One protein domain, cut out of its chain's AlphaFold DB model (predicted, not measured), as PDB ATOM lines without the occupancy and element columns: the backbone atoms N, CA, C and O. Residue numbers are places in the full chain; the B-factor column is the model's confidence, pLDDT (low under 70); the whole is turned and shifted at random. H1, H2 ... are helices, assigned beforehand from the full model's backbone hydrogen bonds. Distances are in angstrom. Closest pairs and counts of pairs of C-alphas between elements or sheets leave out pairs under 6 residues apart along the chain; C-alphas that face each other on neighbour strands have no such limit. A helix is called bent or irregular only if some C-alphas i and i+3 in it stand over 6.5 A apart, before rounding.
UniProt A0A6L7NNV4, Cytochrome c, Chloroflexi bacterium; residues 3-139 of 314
ATOM      1  N   GLY A   3      25.633 -49.292  70.518       58.31
ATOM      2  CA  GLY A   3      25.744 -48.027  69.767       58.31
ATOM      3  C   GLY A   3      25.625 -48.131  68.238       58.31
ATOM      4  O   GLY A   3      25.361 -47.137  67.570       58.31
ATOM      5  N   GLN A   4      25.799 -49.321  67.650       63.59
ATOM      6  CA  GLN A   4      25.770 -49.483  66.186       63.59
ATOM      7  C   GLN A   4      24.338 -49.520  65.622       63.59
ATOM      8  O   GLN A   4      24.115 -49.132  64.475       63.59
ATOM      9  N   ASN A   5      23.365 -49.956  66.428       75.00
ATOM     10  CA  ASN A   5      21.955 -50.024  66.032       75.00
ATOM     11  C   ASN A   5      21.267 -48.659  66.143       75.00
ATOM     12  O   ASN A   5      20.519 -48.291  65.243       75.00
ATOM     13  N   THR A   6      21.594 -47.871  67.171       81.31
ATOM     14  CA  THR A   6      21.096 -46.497  67.322       81.31
ATOM     15  C   THR A   6      21.617 -45.581  66.217       81.31
ATOM     16  O   THR A   6      20.838 -44.819  65.656       81.31
ATOM     17  N   HIS A   7      22.883 -45.712  65.805       84.94
ATOM     18  CA  HIS A   7      23.416 -44.962  64.660       84.94
ATOM     19  C   HIS A   7      22.652 -45.261  63.356       84.94
ATOM     20  O   HIS A   7      22.257 -44.341  62.646       84.94
ATOM     21  N   LYS A   8      22.395 -46.541  63.044       86.38
ATOM     22  CA  LYS A   8      21.636 -46.933  61.840       86.38
ATOM     23  C   LYS A   8      20.186 -46.439  61.877       86.38
ATOM     24  O   LYS A   8      19.676 -46.003  60.851       86.38
ATOM     25  N   GLN A   9      19.545 -46.476  63.045       85.19
ATOM     26  CA  GLN A   9      18.188 -45.957  63.237       85.19
ATOM     27  C   GLN A   9      18.128 -44.437  63.059       85.19
ATOM     28  O   GLN A   9      17.265 -43.951  62.334       85.19
ATOM     29  N   ILE A  10      19.073 -43.695  63.646       89.38
ATOM     30  CA  ILE A  10      19.155 -42.236  63.497       89.38
ATOM     31  C   ILE A  10      19.374 -41.863  62.027       89.38
ATOM     32  O   ILE A  10      18.643 -41.032  61.499       89.38
ATOM     33  N   VAL A  11      20.312 -42.519  61.335       91.56
ATOM     34  CA  VAL A  11      20.558 -42.273  59.903       91.56
ATOM     35  C   VAL A  11      19.310 -42.566  59.061       91.56
ATOM     36  O   VAL A  11      18.966 -41.767  58.195       91.56
ATOM     37  N   ALA A  12      18.589 -43.656  59.339       91.25
ATOM     38  CA  ALA A  12      17.350 -43.981  58.631       91.25
ATOM     39  C   ALA A  12      16.242 -42.939  58.866       91.25
ATOM     40  O   ALA A  12      15.595 -42.518  57.910       91.25
ATOM     41  N   MET A  13      16.050 -42.478  60.108       92.12
ATOM     42  CA  MET A  13      15.076 -41.426  60.424       92.12
ATOM     43  C   MET A  13      15.428 -40.100  59.745       92.12
ATOM     44  O   MET A  13      14.547 -39.439  59.204       92.12
ATOM     45  N   VAL A  14      16.713 -39.736  59.721       93.56
ATOM     46  CA  VAL A  14      17.196 -38.523  59.051       93.56
ATOM     47  C   VAL A  14      16.970 -38.606  57.539       93.56
ATOM     48  O   VAL A  14      16.448 -37.661  56.955       93.56
ATOM     49  N   ILE A  15      17.283 -39.737  56.901       95.31
ATOM     50  CA  ILE A  15      17.027 -39.940  55.465       95.31
ATOM     51  C   ILE A  15      15.528 -39.854  55.160       95.31
ATOM     52  O   ILE A  15      15.141 -39.151  54.231       95.31
ATOM     53  N   LEU A  16      14.679 -40.517  55.950       94.44
ATOM     54  CA  LEU A  16      13.226 -40.447  55.778       94.44
ATOM     55  C   LEU A  16      12.692 -39.022  55.967       94.44
ATOM     56  O   LEU A  16      11.815 -38.606  55.216       94.44
ATOM     57  N   MET A  17      13.251 -38.256  56.906       94.56
ATOM     58  CA  MET A  17      12.912 -36.844  57.088       94.56
ATOM     59  C   MET A  17      13.281 -36.020  55.849       94.56
ATOM     60  O   MET A  17      12.440 -35.282  55.343       94.56
ATOM     61  N   PHE A  18      14.498 -36.173  55.316       96.06
ATOM     62  CA  PHE A  18      14.918 -35.462  54.106       96.06
ATOM     63  C   PHE A  18      14.100 -35.863  52.874       96.06
ATOM     64  O   PHE A  18      13.733 -34.992  52.090       96.06
ATOM     65  N   LEU A  19      13.756 -37.146  52.727       95.94
ATOM     66  CA  LEU A  19      12.866 -37.618  51.663       95.94
ATOM     67  C   LEU A  19      11.446 -37.058  51.817       95.94
ATOM     68  O   LEU A  19      10.847 -36.655  50.826       95.94
ATOM     69  N   GLY A  20      10.927 -36.979  53.044       93.94
ATOM     70  CA  GLY A  20       9.628 -36.370  53.331       93.94
ATOM     71  C   GLY A  20       9.595 -34.881  52.983       93.94
ATOM     72  O   GLY A  20       8.681 -34.431  52.296       93.94
ATOM     73  N   VAL A  21      10.624 -34.127  53.381       94.44
ATOM     74  CA  VAL A  21      10.755 -32.698  53.043       94.44
ATOM     75  C   VAL A  21      10.922 -32.500  51.535       94.44
ATOM     76  O   VAL A  21      10.258 -31.640  50.964       94.44
ATOM     77  N   ALA A  22      11.746 -33.314  50.868       94.06
ATOM     78  CA  ALA A  22      11.919 -33.255  49.417       94.06
ATOM     79  C   ALA A  22      10.618 -33.590  48.667       94.06
ATOM     80  O   ALA A  22      10.278 -32.911  47.702       94.06
ATOM     81  N   SER A  23       9.860 -34.585  49.138       91.94
ATOM     82  CA  SER A  23       8.551 -34.937  48.581       91.94
ATOM     83  C   SER A  23       7.522 -33.821  48.772       91.94
ATOM     84  O   SER A  23       6.746 -33.569  47.856       91.94
ATOM     85  N   LEU A  24       7.506 -33.144  49.927       88.69
ATOM     86  CA  LEU A  24       6.617 -32.002  50.164       88.69
ATOM     87  C   LEU A  24       7.016 -30.796  49.304       88.69
ATOM     88  O   LEU A  24       6.150 -30.141  48.734       88.69
ATOM     89  N   GLY A  25       8.317 -30.527  49.167       87.62
ATOM     90  CA  GLY A  25       8.828 -29.471  48.292       87.62
ATOM     91  C   GLY A  25       8.474 -29.714  46.824       87.62
ATOM     92  O   GLY A  25       7.976 -28.811  46.158       87.62
ATOM     93  N   ALA A  26       8.646 -30.950  46.343       87.56
ATOM     94  CA  ALA A  26       8.205 -31.349  45.010       87.56
ATOM     95  C   ALA A  26       6.680 -31.227  44.860       87.56
ATOM     96  O   ALA A  26       6.214 -30.726  43.844       87.56
ATOM     97  N   TYR A  27       5.906 -31.628  45.876       86.69
ATOM     98  CA  TYR A  27       4.452 -31.476  45.868       86.69
ATOM     99  C   TYR A  27       4.041 -30.012  45.695       86.69
ATOM    100  O   TYR A  27       3.295 -29.733  44.772       86.69
ATOM    101  N   VAL A  28       4.559 -29.080  46.504       85.00
ATOM    102  CA  VAL A  28       4.222 -27.645  46.397       85.00
ATOM    103  C   VAL A  28       4.592 -27.091  45.019       85.00
ATOM    104  O   VAL A  28       3.766 -26.447  44.385       85.00
ATOM    105  N   TRP A  29       5.779 -27.431  44.511       81.44
ATOM    106  CA  TRP A  29       6.231 -27.001  43.185       81.44
ATOM    107  C   TRP A  29       5.321 -27.491  42.046       81.44
ATOM    108  O   TRP A  29       5.052 -26.756  41.099       81.44
ATOM    109  N   PHE A  30       4.834 -28.732  42.121       81.12
ATOM    110  CA  PHE A  30       3.891 -29.273  41.137       81.12
ATOM    111  C   PHE A  30       2.426 -28.871  41.406       81.12
ATOM    112  O   PHE A  30       1.595 -28.989  40.507       81.12
ATOM    113  N   ASP A  31       2.092 -28.412  42.615       81.00
ATOM    114  CA  ASP A  31       0.747 -27.961  42.998       81.00
ATOM    115  C   ASP A  31       0.462 -26.535  42.502       81.00
ATOM    116  O   ASP A  31      -0.679 -26.246  42.149       81.00
ATOM    117  N   ASP A  32       1.480 -25.676  42.375       78.69
ATOM    118  CA  ASP A  32       1.326 -24.293  41.893       78.69
ATOM    119  C   ASP A  32       0.655 -24.219  40.510       78.69
ATOM    120  O   ASP A  32      -0.275 -23.439  40.312       78.69
ATOM    121  N   GLY A  33       1.036 -25.094  39.571       75.94
ATOM    122  CA  GLY A  33       0.399 -25.149  38.249       75.94
ATOM    123  C   GLY A  33      -1.063 -25.610  38.292       75.94
ATOM    124  O   GLY A  33      -1.889 -25.140  37.516       75.94
ATOM    125  N   ARG A  34      -1.411 -26.499  39.230       79.50
ATOM    126  CA  ARG A  34      -2.794 -26.965  39.419       79.50
ATOM    127  C   ARG A  34      -3.673 -25.881  40.036       79.50
ATOM    128  O   ARG A  34      -4.842 -25.779  39.682       79.50
ATOM    129  N   ARG A  35      -3.118 -25.101  40.966       81.56
ATOM    130  CA  ARG A  35      -3.808 -23.971  41.600       81.56
ATOM    131  C   ARG A  35      -4.091 -22.867  40.593       81.56
ATOM    132  O   ARG A  35      -5.230 -22.429  40.529       81.56
ATOM    133  N   ALA A  36      -3.102 -22.506  39.774       83.25
ATOM    134  CA  ALA A  36      -3.270 -21.509  38.719       83.25
ATOM    135  C   ALA A  36      -4.371 -21.910  37.719       83.25
ATOM    136  O   ALA A  36      -5.276 -21.128  37.457       83.25
ATOM    137  N   GLU A  37      -4.366 -23.162  37.244       84.19
ATOM    138  CA  GLU A  37      -5.431 -23.660  36.362       84.19
ATOM    139  C   GLU A  37      -6.808 -23.612  37.047       84.19
ATOM    140  O   GLU A  37      -7.789 -23.194  36.444       84.19
ATOM    141  N   ALA A  38      -6.903 -24.010  38.320       86.19
ATOM    142  CA  ALA A  38      -8.166 -23.947  39.053       86.19
ATOM    143  C   ALA A  38      -8.670 -22.502  39.228       86.19
ATOM    144  O   ALA A  38      -9.870 -22.257  39.108       86.19
ATOM    145  N   GLU A  39      -7.776 -21.548  39.488       86.81
ATOM    146  CA  GLU A  39      -8.103 -20.122  39.574       86.81
ATOM    147  C   GLU A  39      -8.633 -19.581  38.241       86.81
ATOM    148  O   GLU A  39      -9.672 -18.912  38.230       86.81
ATOM    149  N   ASP A  40      -7.994 -19.937  37.124       88.38
ATOM    150  CA  ASP A  40      -8.435 -19.551  35.782       88.38
ATOM    151  C   ASP A  40      -9.816 -20.134  35.451       88.38
ATOM    152  O   ASP A  40     -10.710 -19.404  35.013       88.38
ATOM    153  N   GLN A  41     -10.043 -21.422  35.733       91.56
ATOM    154  CA  GLN A  41     -11.353 -22.052  35.536       91.56
ATOM    155  C   GLN A  41     -12.437 -21.385  36.394       91.56
ATOM    156  O   GLN A  41     -13.521 -21.070  35.900       91.56
ATOM    157  N   HIS A  42     -12.149 -21.100  37.667       92.56
ATOM    158  CA  HIS A  42     -13.091 -20.402  38.540       92.56
ATOM    159  C   HIS A  42     -13.406 -18.988  38.055       92.56
ATOM    160  O   HIS A  42     -14.559 -18.556  38.160       92.56
ATOM    161  N   LEU A  43     -12.416 -18.276  37.513       93.50
ATOM    162  CA  LEU A  43     -12.614 -16.951  36.946       93.50
ATOM    163  C   LEU A  43     -13.509 -17.006  35.703       93.50
ATOM    164  O   LEU A  43     -14.463 -16.233  35.631       93.50
ATOM    165  N   LEU A  44     -13.247 -17.928  34.772       94.62
ATOM    166  CA  LEU A  44     -14.076 -18.129  33.577       94.62
ATOM    167  C   LEU A  44     -15.521 -18.469  33.952       94.62
ATOM    168  O   LEU A  44     -16.469 -17.853  33.469       94.62
ATOM    169  N   GLU A  45     -15.723 -19.397  34.883       94.94
ATOM    170  CA  GLU A  45     -17.070 -19.710  35.345       94.94
ATOM    171  C   GLU A  45     -17.763 -18.508  36.009       94.94
ATOM    172  O   GLU A  45     -18.971 -18.310  35.840       94.94
ATOM    173  N   ALA A  46     -17.025 -17.710  36.791       96.25
ATOM    174  CA  ALA A  46     -17.559 -16.522  37.445       96.25
ATOM    175  C   ALA A  46     -17.991 -15.464  36.425       96.25
ATOM    176  O   ALA A  46     -19.095 -14.932  36.551       96.25
ATOM    177  N   THR A  47     -17.187 -15.202  35.388       96.31
ATOM    178  CA  THR A  47     -17.546 -14.239  34.337       96.31
ATOM    179  C   THR A  47     -18.736 -14.721  33.508       96.31
ATOM    180  O   THR A  47     -19.629 -13.923  33.239       96.31
ATOM    181  N   HIS A  48     -18.847 -16.020  33.205       96.00
ATOM    182  CA  HIS A  48     -20.010 -16.580  32.498       96.00
ATOM    183  C   HIS A  48     -21.296 -16.518  33.339       96.00
ATOM    184  O   HIS A  48     -22.373 -16.188  32.835       96.00
ATOM    185  N   ARG A  49     -21.216 -16.794  34.649       97.00
ATOM    186  CA  ARG A  49     -22.350 -16.567  35.564       97.00
ATOM    187  C   ARG A  49     -22.702 -15.081  35.647       97.00
ATOM    188  O   ARG A  49     -23.883 -14.738  35.686       97.00
ATOM    189  N   GLY A  50     -21.691 -14.215  35.636       97.31
ATOM    190  CA  GLY A  50     -21.841 -12.766  35.573       97.31
ATOM    191  C   GLY A  50     -22.573 -12.321  34.311       97.31
ATOM    192  O   GLY A  50     -23.502 -11.532  34.414       97.31
ATOM    193  N   ALA A  51     -22.232 -12.880  33.147       97.56
ATOM    194  CA  ALA A  51     -22.863 -12.574  31.861       97.56
ATOM    195  C   ALA A  51     -24.374 -12.846  31.883       97.56
ATOM    196  O   ALA A  51     -25.172 -11.999  31.484       97.56
ATOM    197  N   LYS A  52     -24.783 -13.982  32.461       96.94
ATOM    198  CA  LYS A  52     -26.201 -14.325  32.660       96.94
ATOM    199  C   LYS A  52     -26.913 -13.346  33.586       96.94
ATOM    200  O   LYS A  52     -28.032 -12.927  33.304       96.94
ATOM    201  N   LEU A  53     -26.284 -12.973  34.698       97.44
ATOM    202  CA  LEU A  53     -26.846 -11.972  35.609       97.44
ATOM    203  C   LEU A  53     -26.958 -10.603  34.929       97.44
ATOM    204  O   LEU A  53     -27.979  -9.936  35.078       97.44
ATOM    205  N   TYR A  54     -25.947 -10.218  34.153       97.69
ATOM    206  CA  TYR A  54     -25.889  -8.957  33.429       97.69
ATOM    207  C   TYR A  54     -27.011  -8.845  32.391       97.69
ATOM    208  O   TYR A  54     -27.773  -7.875  32.420       97.69
ATOM    209  N   ALA A  55     -27.156  -9.855  31.528       96.38
ATOM    210  CA  ALA A  55     -28.190  -9.881  30.495       96.38
ATOM    211  C   ALA A  55     -29.603  -9.772  31.095       96.38
ATOM    212  O   ALA A  55     -30.447  -9.057  30.570       96.38
ATOM    213  N   ASN A  56     -29.834 -10.402  32.249       94.69
ATOM    214  CA  ASN A  56     -31.142 -10.405  32.904       94.69
ATOM    215  C   ASN A  56     -31.479  -9.132  33.695       94.69
ATOM    216  O   ASN A  56     -32.652  -8.885  33.949       94.69
ATOM    217  N   ASN A  57     -30.484  -8.370  34.163       95.44
ATOM    218  CA  ASN A  57     -30.722  -7.332  35.181       95.44
ATOM    219  C   ASN A  57     -30.118  -5.965  34.848       95.44
ATOM    220  O   ASN A  57     -30.549  -4.954  35.396       95.44
ATOM    221  N   CYS A  58     -29.092  -5.914  33.999       96.31
ATOM    222  CA  CYS A  58     -28.265  -4.720  33.829       96.31
ATOM    223  C   CYS A  58     -28.377  -4.124  32.423       96.31
ATOM    224  O   CYS A  58     -28.251  -2.905  32.264       96.31
ATOM    225  N   ARG A  59     -28.628  -4.962  31.405       96.19
ATOM    226  CA  ARG A  59     -28.537  -4.560  29.995       96.19
ATOM    227  C   ARG A  59     -29.516  -3.461  29.587       96.19
ATOM    228  O   ARG A  59     -29.156  -2.614  28.782       96.19
ATOM    229  N   VAL A  60     -30.703  -3.414  30.195       94.62
ATOM    230  CA  VAL A  60     -31.723  -2.384  29.914       94.62
ATOM    231  C   VAL A  60     -31.191  -0.957  30.111       94.62
ATOM    232  O   VAL A  60     -31.528  -0.051  29.356       94.62
ATOM    233  N   CYS A  61     -30.291  -0.762  31.080       95.50
ATOM    234  CA  CYS A  61     -29.671   0.537  31.347       95.50
ATOM    235  C   CYS A  61     -28.250   0.644  30.786       95.50
ATOM    236  O   CYS A  61     -27.834   1.736  30.403       95.50
ATOM    237  N   HIS A  62     -27.492  -0.453  30.769       96.44
ATOM    238  CA  HIS A  62     -26.062  -0.449  30.446       96.44
ATOM    239  C   HIS A  62     -25.725  -0.970  29.041       96.44
ATOM    240  O   HIS A  62     -24.551  -0.981  28.676       96.44
ATOM    241  N   GLY A  63     -26.723  -1.355  28.245       96.00
ATOM    242  CA  GLY A  63     -26.545  -1.878  26.890       96.00
ATOM    243  C   GLY A  63     -26.396  -3.397  26.835       96.00
ATOM    244  O   GLY A  63     -26.149  -4.046  27.854       96.00
ATOM    245  N   ASN A  64     -26.545  -3.984  25.649       96.00
ATOM    246  CA  ASN A  64     -26.529  -5.442  25.470       96.00
ATOM    247  C   ASN A  64     -25.172  -6.070  25.827       96.00
ATOM    248  O   ASN A  64     -25.120  -7.200  26.310       96.00
ATOM    249  N   VAL A  65     -24.085  -5.313  25.668       94.81
ATOM    250  CA  VAL A  65     -22.706  -5.751  25.918       94.81
ATOM    251  C   VAL A  65     -21.930  -4.796  26.824       94.81
ATOM    252  O   VAL A  65     -20.698  -4.812  26.827       94.81
ATOM    253  N   GLY A  66     -22.623  -3.962  27.601       95.62
ATOM    254  CA  GLY A  66     -21.995  -3.009  28.520       95.62
ATOM    255  C   GLY A  66     -21.483  -1.736  27.849       95.62
ATOM    256  O   GLY A  66     -20.638  -1.054  28.423       95.62
ATOM    257  N   GLU A  67     -21.961  -1.407  26.654       95.06
ATOM    258  CA  GLU A  67     -21.573  -0.232  25.869       95.06
ATOM    259  C   GLU A  67     -22.097   1.103  26.431       95.06
ATOM    260  O   GLU A  67     -21.583   2.164  26.080       95.06
ATOM    261  N   GLY A  68     -23.061   1.050  27.353       94.19
ATOM    262  CA  GLY A  68     -23.718   2.211  27.947       94.19
ATOM    263  C   GLY A  68     -24.925   2.689  27.135       94.19
ATOM    264  O   GLY A  68     -24.895   2.738  25.909       94.19
ATOM    265  N   LEU A  69     -25.997   3.059  27.840       91.75
ATOM    266  CA  LEU A  69     -27.221   3.635  27.271       91.75
ATOM    267  C   LEU A  69     -27.696   4.780  28.173       91.75
ATOM    268  O   LEU A  69     -27.254   5.918  28.038       91.75
ATOM    269  N   ILE A  70     -28.565   4.456  29.131       91.88
ATOM    270  CA  ILE A  70     -29.006   5.355  30.202       91.88
ATOM    271  C   ILE A  70     -27.924   5.403  31.289       91.88
ATOM    272  O   ILE A  70     -27.575   6.463  31.809       91.88
ATOM    273  N   GLY A  71     -27.395   4.230  31.635       92.31
ATOM    274  CA  GLY A  71     -26.256   4.051  32.519       92.31
ATOM    275  C   GLY A  71     -24.928   4.142  31.768       92.31
ATOM    276  O   GLY A  71     -24.858   3.999  30.548       92.31
ATOM    277  N   VAL A  72     -23.854   4.354  32.527       95.19
ATOM    278  CA  VAL A  72     -22.486   4.431  31.992       95.19
ATOM    279  C   VAL A  72     -22.047   3.116  31.341       95.19
ATOM    280  O   VAL A  72     -22.530   2.044  31.710       95.19
ATOM    281  N   ALA A  73     -21.084   3.191  30.423       97.06
ATOM    282  CA  ALA A  73     -20.450   2.012  29.844       97.06
ATOM    283  C   ALA A  73     -19.703   1.194  30.916       97.06
ATOM    284  O   ALA A  73     -18.956   1.740  31.733       97.06
ATOM    285  N   LEU A  74     -19.902  -0.124  30.902       96.75
ATOM    286  CA  LEU A  74     -19.296  -1.090  31.823       96.75
ATOM    287  C   LEU A  74     -18.259  -1.987  31.141       96.75
ATOM    288  O   LEU A  74     -17.314  -2.424  31.796       96.75
ATOM    289  N   ASN A  75     -18.380  -2.222  29.837       95.25
ATOM    290  CA  ASN A  75     -17.403  -2.971  29.060       95.25
ATOM    291  C   ASN A  75     -16.416  -2.005  28.398       95.25
ATOM    292  O   ASN A  75     -16.570  -1.606  27.244       95.25
ATOM    293  N   THR A  76     -15.412  -1.576  29.163       94.88
ATOM    294  CA  THR A  76     -14.395  -0.629  28.693       94.88
ATOM    295  C   THR A  76     -12.987  -1.177  28.910       94.88
ATOM    296  O   THR A  76     -12.725  -1.998  29.796       94.88
ATOM    297  N   ALA A  77     -12.037  -0.693  28.108       92.75
ATOM    298  CA  ALA A  77     -10.628  -1.036  28.290       92.75
ATOM    299  C   ALA A  77     -10.100  -0.591  29.665       92.75
ATOM    300  O   ALA A  77      -9.288  -1.293  30.259       92.75
ATOM    301  N   GLU A  78     -10.586   0.537  30.191       93.25
ATOM    302  CA  GLU A  78     -10.208   1.049  31.513       93.25
ATOM    303  C   GLU A  78     -10.607   0.078  32.631       93.25
ATOM    304  O   GLU A  78      -9.790  -0.228  33.500       93.25
ATOM    305  N   ASN A  79     -11.808  -0.502  32.545       94.12
ATOM    306  CA  ASN A  79     -12.311  -1.428  33.560       94.12
ATOM    307  C   ASN A  79     -11.529  -2.747  33.603       94.12
ATOM    308  O   ASN A  79     -11.525  -3.420  34.627       94.12
ATOM    309  N   THR A  80     -10.826  -3.105  32.526       92.38
ATOM    310  CA  THR A  80     -10.052  -4.357  32.433       92.38
ATOM    311  C   THR A  80      -8.539  -4.141  32.480       92.38
ATOM    312  O   THR A  80      -7.772  -5.105  32.525       92.38
ATOM    313  N   LEU A  81      -8.075  -2.887  32.506       90.94
ATOM    314  CA  LEU A  81      -6.653  -2.552  32.425       90.94
ATOM    315  C   LEU A  81      -5.854  -3.115  33.605       90.94
ATOM    316  O   LEU A  81      -4.760  -3.650  33.412       90.94
ATOM    317  N   ALA A  82      -6.395  -3.022  34.822       90.06
ATOM    318  CA  ALA A  82      -5.728  -3.530  36.022       90.06
ATOM    319  C   ALA A  82      -5.517  -5.053  35.961       90.06
ATOM    320  O   ALA A  82      -4.450  -5.543  36.325       90.06
ATOM    321  N   PHE A  83      -6.493  -5.786  35.415       89.62
ATOM    322  CA  PHE A  83      -6.386  -7.224  35.182       89.62
ATOM    323  C   PHE A  83      -5.339  -7.545  34.106       89.62
ATOM    324  O   PHE A  83      -4.428  -8.332  34.341       89.62
ATOM    325  N   ARG A  84      -5.389  -6.861  32.955       88.12
ATOM    326  CA  ARG A  84      -4.451  -7.085  31.833       88.12
ATOM    327  C   ARG A  84      -3.002  -6.704  32.144       88.12
ATOM    328  O   ARG A  84      -2.090  -7.193  31.485       88.12
ATOM    329  N   SER A  85      -2.791  -5.805  33.104       90.56
ATOM    330  CA  SER A  85      -1.463  -5.368  33.551       90.56
ATOM    331  C   SER A  85      -0.918  -6.166  34.738       90.56
ATOM    332  O   SER A  85       0.163  -5.833  35.220       90.56
ATOM    333  N   PHE A  86      -1.635  -7.205  35.196       87.12
ATOM    334  CA  PHE A  86      -1.267  -8.027  36.357       87.12
ATOM    335  C   PHE A  86      -0.976  -7.181  37.611       87.12
ATOM    336  O   PHE A  86      -0.054  -7.454  38.379       87.12
ATOM    337  N   ASN A  87      -1.746  -6.103  37.796       93.12
ATOM    338  CA  ASN A  87      -1.635  -5.224  38.953       93.12
ATOM    339  C   ASN A  87      -2.725  -5.571  39.969       93.12
ATOM    340  O   ASN A  87      -3.797  -4.961  39.987       93.12
ATOM    341  N   ASP A  88      -2.432  -6.541  40.832       92.38
ATOM    342  CA  ASP A  88      -3.394  -7.073  41.801       92.38
ATOM    343  C   ASP A  88      -3.937  -6.007  42.753       92.38
ATOM    344  O   ASP A  88      -5.121  -6.013  43.084       92.38
ATOM    345  N   ALA A  89      -3.096  -5.061  43.182       95.50
ATOM    346  CA  ALA A  89      -3.523  -3.986  44.074       95.50
ATOM    347  C   ALA A  89      -4.569  -3.086  43.398       95.50
ATOM    348  O   ALA A  89      -5.638  -2.853  43.964       95.50
ATOM    349  N   ALA A  90      -4.295  -2.646  42.165       95.12
ATOM    350  CA  ALA A  90      -5.236  -1.840  41.390       95.12
ATOM    351  C   ALA A  90      -6.504  -2.628  41.029       95.12
ATOM    352  O   ALA A  90      -7.606  -2.081  41.078       95.12
ATOM    353  N   LEU A  91      -6.374  -3.919  40.706       94.94
ATOM    354  CA  LEU A  91      -7.517  -4.770  40.392       94.94
ATOM    355  C   LEU A  91      -8.419  -4.951  41.616       94.94
ATOM    356  O   LEU A  91      -9.638  -4.861  41.494       94.94
ATOM    357  N   ASN A  92      -7.843  -5.167  42.798       95.94
ATOM    358  CA  ASN A  92      -8.600  -5.305  44.039       95.94
ATOM    359  C   ASN A  92      -9.330  -4.010  44.414       95.94
ATOM    360  O   ASN A  92     -10.491  -4.070  44.825       95.94
ATOM    361  N   GLU A  93      -8.698  -2.849  44.225       96.31
ATOM    362  CA  GLU A  93      -9.353  -1.552  44.415       96.31
ATOM    363  C   GLU A  93     -10.526  -1.371  43.438       96.31
ATOM    364  O   GLU A  93     -11.632  -0.998  43.842       96.31
ATOM    365  N   LEU A  94     -10.318  -1.699  42.161       95.88
ATOM    366  CA  LEU A  94     -11.348  -1.599  41.133       95.88
ATOM    367  C   LEU A  94     -12.530  -2.536  41.417       95.88
ATOM    368  O   LEU A  94     -13.685  -2.109  41.382       95.88
ATOM    369  N   LYS A  95     -12.249  -3.793  41.779       97.19
ATOM    370  CA  LYS A  95     -13.263  -4.768  42.201       97.19
ATOM    371  C   LYS A  95     -14.050  -4.266  43.410       97.19
ATOM    372  O   LYS A  95     -15.272  -4.356  43.411       97.19
ATOM    373  N   ALA A  96     -13.377  -3.701  44.416       97.06
ATOM    374  CA  ALA A  96     -14.038  -3.127  45.588       97.06
ATOM    375  C   ALA A  96     -14.968  -1.960  45.230       97.06
ATOM    376  O   ALA A  96     -16.080  -1.884  45.754       97.06
ATOM    377  N   ARG A  97     -14.557  -1.098  44.292       95.56
ATOM    378  CA  ARG A  97     -15.390   0.004  43.794       95.56
ATOM    379  C   ARG A  97     -16.664  -0.497  43.110       95.56
ATOM    380  O   ARG A  97     -17.753  -0.018  43.434       95.56
ATOM    381  N   TYR A  98     -16.547  -1.449  42.181       96.94
ATOM    382  CA  TYR A  98     -17.713  -2.002  41.482       96.94
ATOM    383  C   TYR A  98     -18.630  -2.781  42.419       96.94
ATOM    384  O   TYR A  98     -19.841  -2.584  42.363       96.94
ATOM    385  N   ARG A  99     -18.061  -3.578  43.330       97.81
ATOM    386  CA  ARG A  99     -18.818  -4.282  44.369       97.81
ATOM    387  C   ARG A  99     -19.669  -3.312  45.180       97.81
ATOM    388  O   ARG A  99     -20.883  -3.454  45.182       97.81
ATOM    389  N   GLY A 100     -19.058  -2.285  45.773       96.31
ATOM    390  CA  GLY A 100     -19.794  -1.306  46.577       96.31
ATOM    391  C   GLY A 100     -20.862  -0.558  45.775       96.31
ATOM    392  O   GLY A 100     -21.950  -0.305  46.283       96.31
ATOM    393  N   THR A 101     -20.596  -0.259  44.498       96.19
ATOM    394  CA  THR A 101     -21.579   0.390  43.613       96.19
ATOM    395  C   THR A 101     -22.778  -0.517  43.325       96.19
ATOM    396  O   THR A 101     -23.912  -0.050  43.342       96.19
ATOM    397  N   ILE A 102     -22.557  -1.810  43.074       97.50
ATOM    398  CA  ILE A 102     -23.639  -2.771  42.818       97.50
ATOM    399  C   ILE A 102     -24.413  -3.055  44.111       97.50
ATOM    400  O   ILE A 102     -25.641  -3.055  44.106       97.50
ATOM    401  N   GLU A 103     -23.715  -3.243  45.233       97.50
ATOM    402  CA  GLU A 103     -24.335  -3.496  46.535       97.50
ATOM    403  C   GLU A 103     -25.269  -2.354  46.944       97.50
ATOM    404  O   GLU A 103     -26.420  -2.599  47.309       97.50
ATOM    405  N   CYS A 104     -24.786  -1.116  46.839       95.50
ATOM    406  CA  CYS A 104     -25.461   0.065  47.361       95.50
ATOM    407  C   CYS A 104     -26.270   0.865  46.332       95.50
ATOM    408  O   CYS A 104     -26.975   1.802  46.715       95.50
ATOM    409  N   GLY A 105     -26.144   0.574  45.040       94.44
ATOM    410  CA  GLY A 105     -26.646   1.466  43.998       94.44
ATOM    411  C   GLY A 105     -25.959   2.832  44.051       94.44
ATOM    412  O   GLY A 105     -24.868   2.986  44.609       94.44
ATOM    413  N   ARG A 106     -26.607   3.860  43.491       92.56
ATOM    414  CA  ARG A 106     -26.098   5.241  43.532       92.56
ATOM    415  C   ARG A 106     -27.199   6.222  43.910       92.56
ATOM    416  O   ARG A 106     -28.179   6.389  43.189       92.56
ATOM    417  N   ASN A 107     -27.013   6.911  45.033       91.44
ATOM    418  CA  ASN A 107     -27.976   7.892  45.515       91.44
ATOM    419  C   ASN A 107     -28.147   9.050  44.509       91.44
ATOM    420  O   ASN A 107     -27.172   9.624  44.018       91.44
ATOM    421  N   GLY A 108     -29.393   9.409  44.207       90.31
ATOM    422  CA  GLY A 108     -29.724  10.445  43.228       90.31
ATOM    423  C   GLY A 108     -29.547  10.024  41.763       90.31
ATOM    424  O   GLY A 108     -29.460  10.904  40.900       90.31
ATOM    425  N   THR A 109     -29.471   8.720  41.474       92.00
ATOM    426  CA  THR A 109     -29.553   8.155  40.115       92.00
ATOM    427  C   THR A 109     -30.607   7.043  40.056       92.00
ATOM    428  O   THR A 109     -31.111   6.596  41.085       92.00
ATOM    429  N   ALA A 110     -30.927   6.565  38.854       92.69
ATOM    430  CA  ALA A 110     -31.829   5.431  38.651       92.69
ATOM    431  C   ALA A 110     -31.191   4.057  38.954       92.69
ATOM    432  O   ALA A 110     -31.804   3.036  38.678       92.69
ATOM    433  N   MET A 111     -29.951   4.000  39.465       94.19
ATOM    434  CA  MET A 111     -29.267   2.736  39.766       94.19
ATOM    435  C   MET A 111     -29.611   2.260  41.190       94.19
ATOM    436  O   MET A 111     -29.065   2.824  42.148       94.19
ATOM    437  N   PRO A 112     -30.457   1.221  41.345       93.25
ATOM    438  CA  PRO A 112     -30.896   0.748  42.654       93.25
ATOM    439  C   PRO A 112     -29.795  -0.050  43.373       93.25
ATOM    440  O   PRO A 112     -28.831  -0.494  42.735       93.25
ATOM    441  N   PRO A 113     -29.921  -0.266  44.696       95.50
ATOM    442  CA  PRO A 113     -29.107  -1.242  45.408       95.50
ATOM    443  C   PRO A 113     -29.496  -2.669  45.006       95.50
ATOM    444  O   PRO A 113     -30.675  -3.017  44.988       95.50
ATOM    445  N   TRP A 114     -28.508  -3.521  44.727       96.69
ATOM    446  CA  TRP A 114     -28.755  -4.916  44.342       96.69
ATOM    447  C   TRP A 114     -28.502  -5.912  45.464       96.69
ATOM    448  O   TRP A 114     -29.046  -7.015  45.423       96.69
ATOM    449  N   ALA A 115     -27.719  -5.554  46.482       97.31
ATOM    450  CA  ALA A 115     -27.466  -6.466  47.589       97.31
ATOM    451  C   ALA A 115     -28.721  -6.688  48.431       97.31
ATOM    452  O   ALA A 115     -29.403  -5.736  48.808       97.31
ATOM    453  N   VAL A 116     -28.948  -7.937  48.848       96.88
ATOM    454  CA  VAL A 116     -30.008  -8.288  49.814       96.88
ATOM    455  C   VAL A 116     -29.902  -7.463  51.102       96.88
ATOM    456  O   VAL A 116     -30.916  -7.041  51.651       96.88
ATOM    457  N   ALA A 117     -28.683  -7.153  51.555       93.69
ATOM    458  CA  ALA A 117     -28.446  -6.309  52.731       93.69
ATOM    459  C   ALA A 117     -28.984  -4.868  52.589       93.69
ATOM    460  O   ALA A 117     -29.163  -4.175  53.589       93.69
ATOM    461  N   HIS A 118     -29.249  -4.427  51.358       93.06
ATOM    462  CA  HIS A 118     -29.732  -3.091  51.016       93.06
ATOM    463  C   HIS A 118     -31.089  -3.128  50.293       93.06
ATOM    464  O   HIS A 118     -31.470  -2.150  49.658       93.06
ATOM    465  N   GLY A 119     -31.829  -4.240  50.408       91.31
ATOM    466  CA  GLY A 119     -33.173  -4.397  49.841       91.31
ATOM    467  C   GLY A 119     -33.223  -4.926  48.404       91.31
ATOM    468  O   GLY A 119     -34.312  -5.038  47.851       91.31
ATOM    469  N   GLY A 120     -32.078  -5.267  47.806       94.62
ATOM    470  CA  GLY A 120     -32.007  -5.881  46.480       94.62
ATOM    471  C   GLY A 120     -32.161  -7.408  46.493       94.62
ATOM    472  O   GLY A 120     -32.435  -8.031  47.519       94.62
ATOM    473  N   SER A 121     -31.975  -8.039  45.332       95.62
ATOM    474  CA  SER A 121     -32.207  -9.477  45.112       95.62
ATOM    475  C   SER A 121     -30.933 -10.334  45.056       95.62
ATOM    476  O   SER A 121     -31.006 -11.561  44.948       95.62
ATOM    477  N   MET A 122     -29.749  -9.721  45.112       97.81
ATOM    478  CA  MET A 122     -28.473 -10.386  44.853       97.81
ATOM    479  C   MET A 122     -27.693 -10.682  46.136       97.81
ATOM    480  O   MET A 122     -27.529  -9.836  47.018       97.81
ATOM    481  N   ASN A 123     -27.183 -11.910  46.229       97.81
ATOM    482  CA  ASN A 123     -26.235 -12.300  47.270       97.81
ATOM    483  C   ASN A 123     -24.799 -11.915  46.872       97.81
ATOM    484  O   ASN A 123     -24.537 -11.517  45.738       97.81
ATOM    485  N   PHE A 124     -23.859 -12.090  47.802       97.19
ATOM    486  CA  PHE A 124     -22.442 -11.793  47.583       97.19
ATOM    487  C   PHE A 124     -21.871 -12.469  46.326       97.19
ATOM    488  O   PHE A 124     -21.236 -11.810  45.513       97.19
ATOM    489  N   PHE A 125     -22.151 -13.756  46.101       97.50
ATOM    490  CA  PHE A 125     -21.621 -14.482  44.942       97.50
ATOM    491  C   PHE A 125     -22.163 -13.965  43.606       97.50
ATOM    492  O   PHE A 125     -21.427 -13.927  42.623       97.50
ATOM    493  N   HIS A 126     -23.433 -13.550  43.549       98.38
ATOM    494  CA  HIS A 126     -23.990 -12.913  42.354       98.38
ATOM    495  C   HIS A 126     -23.244 -11.616  42.025       98.38
ATOM    496  O   HIS A 126     -22.864 -11.398  40.875       98.38
ATOM    497  N   ILE A 127     -22.987 -10.795  43.044       98.50
ATOM    498  CA  ILE A 127     -22.272  -9.527  42.890       98.50
ATOM    499  C   ILE A 127     -20.820  -9.781  42.477       98.50
ATOM    500  O   ILE A 127     -20.349  -9.149  41.538       98.50
ATOM    501  N   GLU A 128     -20.137 -10.757  43.076       98.00
ATOM    502  CA  GLU A 128     -18.770 -11.114  42.680       98.00
ATOM    503  C   GLU A 128     -18.667 -11.579  41.231       98.00
ATOM    504  O   GLU A 128     -17.728 -11.199  40.534       98.00
ATOM    505  N   ASN A 129     -19.636 -12.359  40.749       98.25
ATOM    506  CA  ASN A 129     -19.667 -12.796  39.354       98.25
ATOM    507  C   ASN A 129     -19.826 -11.599  38.394       98.25
ATOM    508  O   ASN A 129     -19.149 -11.534  37.368       98.25
ATOM    509  N   LEU A 130     -20.676 -10.621  38.738       98.12
ATOM    510  CA  LEU A 130     -20.828  -9.377  37.969       98.12
ATOM    511  C   LEU A 130     -19.555  -8.522  38.007       98.12
ATOM    512  O   LEU A 130     -19.105  -8.022  36.978       98.12
ATOM    513  N   VAL A 131     -18.944  -8.379  39.184       98.00
ATOM    514  CA  VAL A 131     -17.682  -7.652  39.354       98.00
ATOM    515  C   VAL A 131     -16.569  -8.313  38.541       98.00
ATOM    516  O   VAL A 131     -15.801  -7.609  37.886       98.00
ATOM    517  N   ALA A 132     -16.491  -9.645  38.533       97.12
ATOM    518  CA  ALA A 132     -15.544 -10.385  37.707       97.12
ATOM    519  C   ALA A 132     -15.761 -10.083  36.218       97.12
ATOM    520  O   ALA A 132     -14.812  -9.674  35.555       97.12
ATOM    521  N   LEU A 133     -17.000 -10.187  35.717       97.62
ATOM    522  CA  LEU A 133     -17.334  -9.857  34.324       97.62
ATOM    523  C   LEU A 133     -16.826  -8.456  33.935       97.62
ATOM    524  O   LEU A 133     -16.115  -8.311  32.942       97.62
ATOM    525  N   ILE A 134     -17.149  -7.444  34.745       97.19
ATOM    526  CA  ILE A 134     -16.832  -6.036  34.461       97.19
ATOM    527  C   ILE A 134     -15.323  -5.767  34.517       97.19
ATOM    528  O   ILE A 134     -14.794  -5.028  33.689       97.19
ATOM    529  N   THR A 135     -14.628  -6.336  35.506       96.25
ATOM    530  CA  THR A 135     -13.247  -5.936  35.828       96.25
ATOM    531  C   THR A 135     -12.164  -6.791  35.183       96.25
ATOM    532  O   THR A 135     -11.006  -6.378  35.139       96.25
ATOM    533  N   THR A 136     -12.500  -7.986  34.693       92.06
ATOM    534  CA  THR A 136     -11.509  -8.870  34.061       92.06
ATOM    535  C   THR A 136     -11.770  -9.070  32.580       92.06
ATOM    536  O   THR A 136     -10.814  -9.090  31.807       92.06
ATOM    537  N   ASN A 137     -13.040  -9.173  32.169       83.06
ATOM    538  CA  ASN A 137     -13.404  -9.697  30.853       83.06
ATOM    539  C   ASN A 137     -12.630 -10.993  30.523       83.06
ATOM    540  O   ASN A 137     -11.969 -11.105  29.489       83.06
ATOM    541  N   ALA A 138     -12.612 -11.942  31.460       85.62
ATOM    542  CA  ALA A 138     -11.954 -13.223  31.239       85.62
ATOM    543  C   ALA A 138     -12.756 -14.086  30.252       85.62
ATOM    544  O   ALA A 138     -13.972 -14.238  30.405       85.62
ATOM    545  N   GLY A 139     -12.054 -14.680  29.284       86.50
ATOM    546  CA  GLY A 139     -12.653 -15.535  28.259       86.50
ATOM    547  C   GLY A 139     -13.458 -14.741  27.231       86.50
ATOM    548  O   GLY A 139     -12.991 -13.719  26.737       86.50
TER     549      GLY A 139
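This is residues 3 to 139 of the 314 residues of the protein "Cytochrome c" of Chloroflexi bacterium (UniProt A0A6L7NNV4). A single long helix, H1, makes a handle with a compact head at its far end: residues 3 to 39 of H1 stick out free, and the rest of H1 runs into the head. In the head H5 sits in the middle, crossing the last part of H1 on one side and covered by H3 and H4 on the other, with the small helix H2 and two long links filling out the end. The printed part has 137 residues with five named helices, in the order H1, H2, H3, H4, H5, and no named strand; the class is all helix. The whole is extended, with a radius of gyration of the C-alphas of 23.9 A and spans of 85 by 30 by 24 A, the length coming from the arm of H1.

H1, residues 3 to 57, is the longest helix, 77.7 A from C-alpha 3 at (25.744, -48.027, 69.767) to C-alpha 57 at (-30.722, -7.332, 35.181). It has a kink of 29 degrees near residue 32 and is neither bent nor irregular, but only just: C-alphas 30 and 33 are 6.1 A apart. H2 is residues 59 to 62, 4.8 A long. H3, residues 77 to 84, 9.3 A long, is irregular: C-alphas 79 and 82 are 7.3 A apart. H4, residues 88 to 104, measures 23.8 A, and H5, residues 124 to 136, measures 17.6 A and ends with C-alpha 136 at (-11.509, -8.870, 34.061).

H5 is the hub, touching H1, H3 and H4. H1 touches H5 with residues 43 to 54 alone, about perpendicular at 84 degrees; their closest C-alphas, of Gly 50 and Leu 130, are 4.3 A apart. H4 touches H5 at a steep tilt of 50 degrees, opposite ways, closest at the C-alphas of Lys 95 and Val 131, 6.0 A apart. H5 touches H3 with residues 134 to 136 alone, about perpendicular at 83 degrees, closest at the C-alphas of Thr 80 and Thr 135, 4.9 A apart. H4 touches H3 with residues 88 to 94 alone, at a steep tilt of 48 degrees, opposite ways; the closest C-alphas, of Ala 82 and Leu 91, are 4.9 A apart. H1 and H2 meet only through their link. H1 is apart from H3 and H4. Every O i to N i+4 pair is within hydrogen-bond range in H4 and H5, against 49 of 51 in H1 and 2 of 4 in H3; H2 is too short for such a pair.

The C-alphas farthest apart, those of Gly 3 and Ile 70, are 86.1 A apart. Without residues 3 to 39 the body spans 34 by 27 by 23 A. The printed part has no cut. The links H2 to H3, 14 residues, and H4 to H5, 19 residues, are long. The mean pLDDT of the printed part is 92.3, and residues 3 to 4 are under 70.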